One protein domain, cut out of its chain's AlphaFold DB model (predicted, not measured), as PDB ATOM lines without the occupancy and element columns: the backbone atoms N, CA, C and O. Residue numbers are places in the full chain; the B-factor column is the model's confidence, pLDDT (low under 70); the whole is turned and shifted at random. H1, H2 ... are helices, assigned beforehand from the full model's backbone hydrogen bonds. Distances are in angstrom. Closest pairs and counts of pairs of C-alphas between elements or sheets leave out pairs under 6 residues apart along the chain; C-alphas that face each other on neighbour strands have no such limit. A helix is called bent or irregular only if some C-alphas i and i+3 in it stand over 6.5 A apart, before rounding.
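This is residues 74 to 117 of the 198 residues of an uncharacterized protein of Sandaracinaceae bacterium (UniProt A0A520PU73). Three short helices are stacked one over the next, with H1 in the middle, H2 folded back along one side of it and H3 on its other side, crossing it nearly at a right angle. H1 and H2 make a helical hairpin, while H3 meets H1 and not H2; the ten-residue link from H2 to H3, residues 95 to 104, bows out past one side of H1 to join the two helices that have H1 between them. The printed part has 44 residues with three named helices, in the order H1, H2, H3 along the chain, and no named strand, and its class is all helix, with 30 of the 44 residues in the helices. It is compact, with a radius of gyration of the C-alphas of 10.2 A, and its C-alphas span 24 by 23 by 13 A along their three main axes.

The longest helix by residues is H3, residues 105 to 115. It touches H1, residues 74 to 82, with 5 pairs of C-alphas within 8 A. The closest C-alphas of these two helices are those of Ala 75 and Leu 111, 6.8 A apart, and the centres are 10.0 A apart. The lines of H1 and H3 stand at 82 degrees, about perpendicular. H1 also touches H2, residues 85 to 94, with 14 pairs of C-alphas within 8 A. The closest C-alphas here are those of Ala 80 and Gly 88, 4.0 A apart, and the centres are 8.4 A apart. H1 and H2 run opposite ways at a shallow tilt of 16 degrees, and they form a helical hairpin. H2 and H3 are apart, though they follow each other in the chain. In the backbones of H2 and H3, every O i to N i+4 pair is within hydrogen-bond range; in H1, 3 of 5 such pairs are.

H3 begins at C-alpha 105, at (1.457, -18.346, -8.598), and ends at C-alpha 115, at (-4.804, -13.640, 4.494), 15.3 A from its first C-alpha to its last. Its direction has its largest component along z, 0.84, and z rises between these two atoms. H1 begins at C-alpha 74, at (-5.750, -26.205, 3.573), and is 14.1 A long from first to last C-alpha. Its direction has its largest component along x, 0.91. H1 is irregular: C-alphas 78 and 81 are 7.6 A apart, against about 5 A in a regular helix, and its line is a rough one. H2 runs from Lys 85 to Glu 94, 14.4 A from first to last C-alpha, and its x component is -0.76, opposite in sign to that of H1. The centres of H2, H1 and H3 have z values of 10.963, 3.652 and -2.877.

The two C-alphas farthest apart are those of Gly 100, in the link between H2 and H3, and Ser 117, the last printed residue, 28.7 A apart. The C-alphas of Arg 74 and Ser 117, the first and last printed residues, are 17.3 A apart. The printed part has no cut and is one domain of a full chain of 198 residues. The link from H1 to H2, with 2 residues between them, is tight; that from H2 to H3, with 10 residues, is short but not tight, and neither is long. The mean pLDDT of the printed part is 85.0, with 88 for H1, 89 for H2 and 83 for H3. Ser 117 is the one printed residue under 70.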
ATOM      1  N   ARG A  74      -6.453 -25.921   4.834       88.12
ATOM      2  CA  ARG A  74      -5.750 -26.205   3.573       88.12
ATOM      3  C   ARG A  74      -5.087 -24.962   2.981       88.12
ATOM      4  O   ARG A  74      -3.956 -25.044   2.530       88.12
ATOM      5  N   ALA A  75      -5.764 -23.815   2.988       88.56
ATOM      6  CA  ALA A  75      -5.203 -22.562   2.483       88.56
ATOM      7  C   ALA A  75      -4.011 -22.093   3.333       88.56
ATOM      8  O   ALA A  75      -2.994 -21.691   2.769       88.56
ATOM      9  N   ARG A  76      -4.096 -22.234   4.664       90.69
ATOM     10  CA  ARG A  76      -2.969 -21.998   5.581       90.69
ATOM     11  C   ARG A  76      -1.781 -22.899   5.248       90.69
ATOM     12  O   ARG A  76      -0.676 -22.406   5.052       90.69
ATOM     13  N   ALA A  77      -2.008 -24.195   5.048       90.31
ATOM     14  CA  ALA A  77      -0.951 -25.129   4.662       90.31
ATOM     15  C   ALA A  77      -0.237 -24.745   3.349       90.31
ATOM     16  O   ALA A  77       0.986 -24.853   3.258       90.31
ATOM     17  N   LEU A  78      -0.962 -24.225   2.350       90.62
ATOM     18  CA  LEU A  78      -0.362 -23.737   1.096       90.62
ATOM     19  C   LEU A  78       0.493 -22.467   1.276       90.62
ATOM     20  O   LEU A  78       1.370 -22.188   0.452       90.62
ATOM     21  N   LEU A  79       0.252 -21.701   2.342       89.38
ATOM     22  CA  LEU A  79       1.004 -20.502   2.713       89.38
ATOM     23  C   LEU A  79       2.053 -20.752   3.806       89.38
ATOM     24  O   LEU A  79       2.770 -19.825   4.165       89.38
ATOM     25  N   ALA A  80       2.213 -21.984   4.297       88.56
ATOM     26  CA  ALA A  80       3.111 -22.309   5.410       88.56
ATOM     27  C   ALA A  80       4.578 -21.891   5.186       88.56
ATOM     28  O   ALA A  80       5.295 -21.616   6.142       88.56
ATOM     29  N   ALA A  81       5.029 -21.821   3.930       84.81
ATOM     30  CA  ALA A  81       6.382 -21.372   3.586       84.81
ATOM     31  C   ALA A  81       6.558 -19.840   3.609       84.81
ATOM     32  O   ALA A  81       7.673 -19.348   3.438       84.81
ATOM     33  N   ASP A  82       5.462 -19.093   3.742       83.12
ATOM     34  CA  ASP A  82       5.449 -17.632   3.764       83.12
ATOM     35  C   ASP A  82       5.331 -17.064   5.198       83.12
ATOM     36  O   ASP A  82       5.381 -15.851   5.359       83.12
ATOM     37  N   VAL A  83       5.213 -17.915   6.225       83.75
ATOM     38  CA  VAL A  83       5.149 -17.539   7.655       83.75
ATOM     39  C   VAL A  83       6.377 -18.023   8.429       83.75
ATOM     40  O   VAL A  83       7.242 -18.705   7.872       83.75
ATOM     41  N   ASP A  84       6.463 -17.681   9.720       83.69
ATOM     42  CA  ASP A  84       7.497 -18.220  10.603       83.69
ATOM     43  C   ASP A  84       7.501 -19.760  10.604       83.69
ATOM     44  O   ASP A  84       6.467 -20.421  10.474       83.69
ATOM     45  N   LYS A  85       8.687 -20.349  10.774       82.62
ATOM     46  CA  LYS A  85       8.909 -21.797  10.724       82.62
ATOM     47  C   LYS A  85       8.030 -22.568  11.715       82.62
ATOM     48  O   LYS A  85       7.579 -23.666  11.379       82.62
ATOM     49  N   GLN A  86       7.815 -22.052  12.924       87.06
ATOM     50  CA  GLN A  86       6.980 -22.716  13.928       87.06
ATOM     51  C   GLN A  86       5.502 -22.681  13.525       87.06
ATOM     52  O   GLN A  86       4.825 -23.712  13.558       87.06
ATOM     53  N   VAL A  87       5.029 -21.528  13.048       86.00
ATOM     54  CA  VAL A  87       3.653 -21.337  12.567       86.00
ATOM     55  C   VAL A  87       3.378 -22.199  11.339       86.00
ATOM     56  O   VAL A  87       2.379 -22.914  11.296       86.00
ATOM     57  N   GLY A  88       4.300 -22.218  10.376       88.31
ATOM     58  CA  GLY A  88       4.192 -23.035   9.172       88.31
ATOM     59  C   GLY A  88       4.145 -24.533   9.481       88.31
ATOM     60  O   GLY A  88       3.347 -25.259   8.889       88.31
ATOM     61  N   ARG A  89       4.934 -25.007  10.458       90.44
ATOM     62  CA  ARG A  89       4.866 -26.400  10.939       90.44
ATOM     63  C   ARG A  89       3.501 -26.733  11.535       90.44
ATOM     64  O   ARG A  89       2.952 -27.780  11.207       90.44
ATOM     65  N   ARG A  90       2.949 -25.842  12.363       90.69
ATOM     66  CA  ARG A  90       1.606 -26.000  12.938       90.69
ATOM     67  C   ARG A  90       0.540 -26.082  11.843       90.69
ATOM     68  O   ARG A  90      -0.256 -27.012  11.837       90.69
ATOM     69  N   TRP A  91       0.573 -25.172  10.871       91.62
ATOM     70  CA  TRP A  91      -0.382 -25.164   9.759       91.62
ATOM     71  C   TRP A  91      -0.309 -26.427   8.889       91.62
ATOM     72  O   TRP A  91      -1.345 -26.946   8.476       91.62
ATOM     73  N   LEU A  92       0.892 -26.952   8.636       91.38
ATOM     74  CA  LEU A  92       1.071 -28.214   7.908       91.38
ATOM     75  C   LEU A  92       0.595 -29.433   8.708       91.38
ATOM     76  O   LEU A  92       0.104 -30.383   8.104       91.38
ATOM     77  N   ALA A  93       0.723 -29.411  10.037       90.69
ATOM     78  CA  ALA A  93       0.215 -30.474  10.901       90.69
ATOM     79  C   ALA A  93      -1.323 -30.513  10.921       90.69
ATOM     80  O   ALA A  93      -1.905 -31.594  10.914       90.69
ATOM     81  N   GLU A  94      -1.985 -29.350  10.887       88.94
ATOM     82  CA  GLU A  94      -3.450 -29.263  10.792       88.94
ATOM     83  C   GLU A  94      -3.988 -29.770   9.443       88.94
ATOM     84  O   GLU A  94      -5.075 -30.346   9.377       88.94
ATOM     85  N   SER A  95      -3.262 -29.540   8.342       89.12
ATOM     86  CA  SER A  95      -3.677 -30.005   7.017       89.12
ATOM     87  C   SER A  95      -2.477 -30.247   6.091       89.12
ATOM     88  O   SER A  95      -2.021 -29.319   5.422       89.12
ATOM     89  N   PRO A  96      -1.950 -31.479   5.998       84.88
ATOM     90  CA  PRO A  96      -0.803 -31.753   5.143       84.88
ATOM     91  C   PRO A  96      -1.156 -31.575   3.660       84.88
ATOM     92  O   PRO A  96      -2.206 -32.011   3.179       84.88
ATOM     93  N   VAL A  97      -0.254 -30.938   2.910       83.00
ATOM     94  CA  VAL A  97      -0.402 -30.773   1.459       83.00
ATOM     95  C   VAL A  97      -0.161 -32.117   0.776       83.00
ATOM     96  O   VAL A  97       0.812 -32.809   1.078       83.00
ATOM     97  N   ARG A  98      -1.036 -32.492  -0.164       83.38
ATOM     98  CA  ARG A  98      -0.883 -33.741  -0.924       83.38
ATOM     99  C   ARG A  98       0.441 -33.740  -1.709       83.38
ATOM    100  O   ARG A  98       0.717 -32.753  -2.399       83.38
ATOM    101  N   PRO A  99       1.224 -34.832  -1.671       79.69
ATOM    102  CA  PRO A  99       2.421 -34.968  -2.496       79.69
ATOM    103  C   PRO A  99       2.115 -34.714  -3.978       79.69
ATOM    104  O   PRO A  99       1.091 -35.157  -4.494       79.69
ATOM    105  N   GLY A 100       2.983 -33.963  -4.656       81.19
ATOM    106  CA  GLY A 100       2.833 -33.637  -6.081       81.19
ATOM    107  C   GLY A 100       1.847 -32.506  -6.406       81.19
ATOM    108  O   GLY A 100       1.836 -32.032  -7.542       81.19
ATOM    109  N   PHE A 101       1.069 -32.006  -5.440       83.69
ATOM    110  CA  PHE A 101       0.194 -30.856  -5.666       83.69
ATOM    111  C   PHE A 101       1.014 -29.569  -5.839       83.69
ATOM    112  O   PHE A 101       1.745 -29.153  -4.940       83.69
ATOM    113  N   ARG A 102       0.881 -28.914  -7.000       83.31
ATOM    114  CA  ARG A 102       1.562 -27.650  -7.307       83.31
ATOM    115  C   ARG A 102       0.578 -26.487  -7.251       83.31
ATOM    116  O   ARG A 102      -0.382 -26.438  -8.011       83.31
ATOM    117  N   VAL A 103       0.851 -25.524  -6.376       84.56
ATOM    118  CA  VAL A 103       0.077 -24.280  -6.285       84.56
ATOM    119  C   VAL A 103       0.543 -23.320  -7.371       84.56
ATOM    120  O   VAL A 103       1.718 -22.960  -7.425       84.56
ATOM    121  N   THR A 104      -0.379 -22.862  -8.213       89.19
ATOM    122  CA  THR A 104      -0.102 -21.807  -9.197       89.19
ATOM    123  C   THR A 104       0.248 -20.485  -8.509       89.19
ATOM    124  O   THR A 104      -0.310 -20.168  -7.454       89.19
ATOM    125  N   ALA A 105       1.090 -19.660  -9.135       79.75
ATOM    126  CA  ALA A 105       1.457 -18.346  -8.598       79.75
ATOM    127  C   ALA A 105       0.239 -17.431  -8.351       79.75
ATOM    128  O   ALA A 105       0.201 -16.738  -7.335       79.75
ATOM    129  N   SER A 106      -0.769 -17.479  -9.232       76.31
ATOM    130  CA  SER A 106      -2.020 -16.718  -9.110       76.31
ATOM    131  C   SER A 106      -2.809 -17.113  -7.863       76.31
ATOM    132  O   SER A 106      -3.084 -16.258  -7.028       76.31
ATOM    133  N   LEU A 107      -3.085 -18.409  -7.671       85.00
ATOM    134  CA  LEU A 107      -3.745 -18.908  -6.460       85.00
ATOM    135  C   LEU A 107      -2.978 -18.502  -5.195       85.00
ATOM    136  O   LEU A 107      -3.579 -18.009  -4.245       85.00
ATOM    137  N   LYS A 108      -1.646 -18.640  -5.192       87.19
ATOM    138  CA  LYS A 108      -0.822 -18.243  -4.043       87.19
ATOM    139  C   LYS A 108      -0.929 -16.740  -3.751       87.19
ATOM    140  O   LYS A 108      -0.993 -16.348  -2.589       87.19
ATOM    141  N   ALA A 109      -0.979 -15.897  -4.782       81.31
ATOM    142  CA  ALA A 109      -1.180 -14.457  -4.634       81.31
ATOM    143  C   ALA A 109      -2.578 -14.115  -4.089       81.31
ATOM    144  O   ALA A 109      -2.690 -13.280  -3.192       81.31
ATOM    145  N   THR A 110      -3.624 -14.791  -4.571       82.12
ATOM    146  CA  THR A 110      -4.994 -14.633  -4.062       82.12
ATOM    147  C   THR A 110      -5.089 -15.025  -2.592       82.12
ATOM    148  O   THR A 110      -5.630 -14.266  -1.795       82.12
ATOM    149  N   LEU A 111      -4.500 -16.160  -2.203       87.44
ATOM    150  CA  LEU A 111      -4.487 -16.610  -0.810       87.44
ATOM    151  C   LEU A 111      -3.763 -15.624   0.110       87.44
ATOM    152  O   LEU A 111      -4.261 -15.337   1.191       87.44
ATOM    153  N   ARG A 112      -2.633 -15.050  -0.324       85.31
ATOM    154  CA  ARG A 112      -1.942 -13.992   0.435       85.31
ATOM    155  C   ARG A 112      -2.801 -12.744   0.602       85.31
ATOM    156  O   ARG A 112      -2.812 -12.159   1.676       85.31
ATOM    157  N   ARG A 113      -3.527 -12.345  -0.447       80.25
ATOM    158  CA  ARG A 113      -4.443 -11.200  -0.384       80.25
ATOM    159  C   ARG A 113      -5.588 -11.458   0.591       80.25
ATOM    160  O   ARG A 113      -5.911 -10.569   1.365       80.25
ATOM    161  N   LEU A 114      -6.154 -12.664   0.577       81.44
ATOM    162  CA  LEU A 114      -7.189 -13.077   1.525       81.44
ATOM    163  C   LEU A 114      -6.656 -13.108   2.961       81.44
ATOM    164  O   LEU A 114      -7.304 -12.575   3.844       81.44
ATOM    165  N   ALA A 115      -5.455 -13.649   3.182       82.00
ATOM    166  CA  ALA A 115      -4.804 -13.640   4.494       82.00
ATOM    167  C   ALA A 115      -4.557 -12.229   5.040       82.00
ATOM    168  O   ALA A 115      -4.623 -12.024   6.243       82.00
ATOM    169  N   ALA A 116      -4.233 -11.277   4.164       74.50
ATOM    170  CA  ALA A 116      -4.021  -9.883   4.537       74.50
ATOM    171  C   ALA A 116      -5.329  -9.078   4.621       74.50
ATOM    172  O   ALA A 116      -5.303  -7.909   5.003       74.50
ATOM    173  N   SER A 117      -6.454  -9.669   4.214       65.62
ATOM    174  CA  SER A 117      -7.756  -9.026   4.317       65.62
ATOM    175  C   SER A 117      -8.296  -9.249   5.726       65.62
ATOM    176  O   SER A 117      -8.220 -10.376   6.220       65.62
TER     177      SER A 117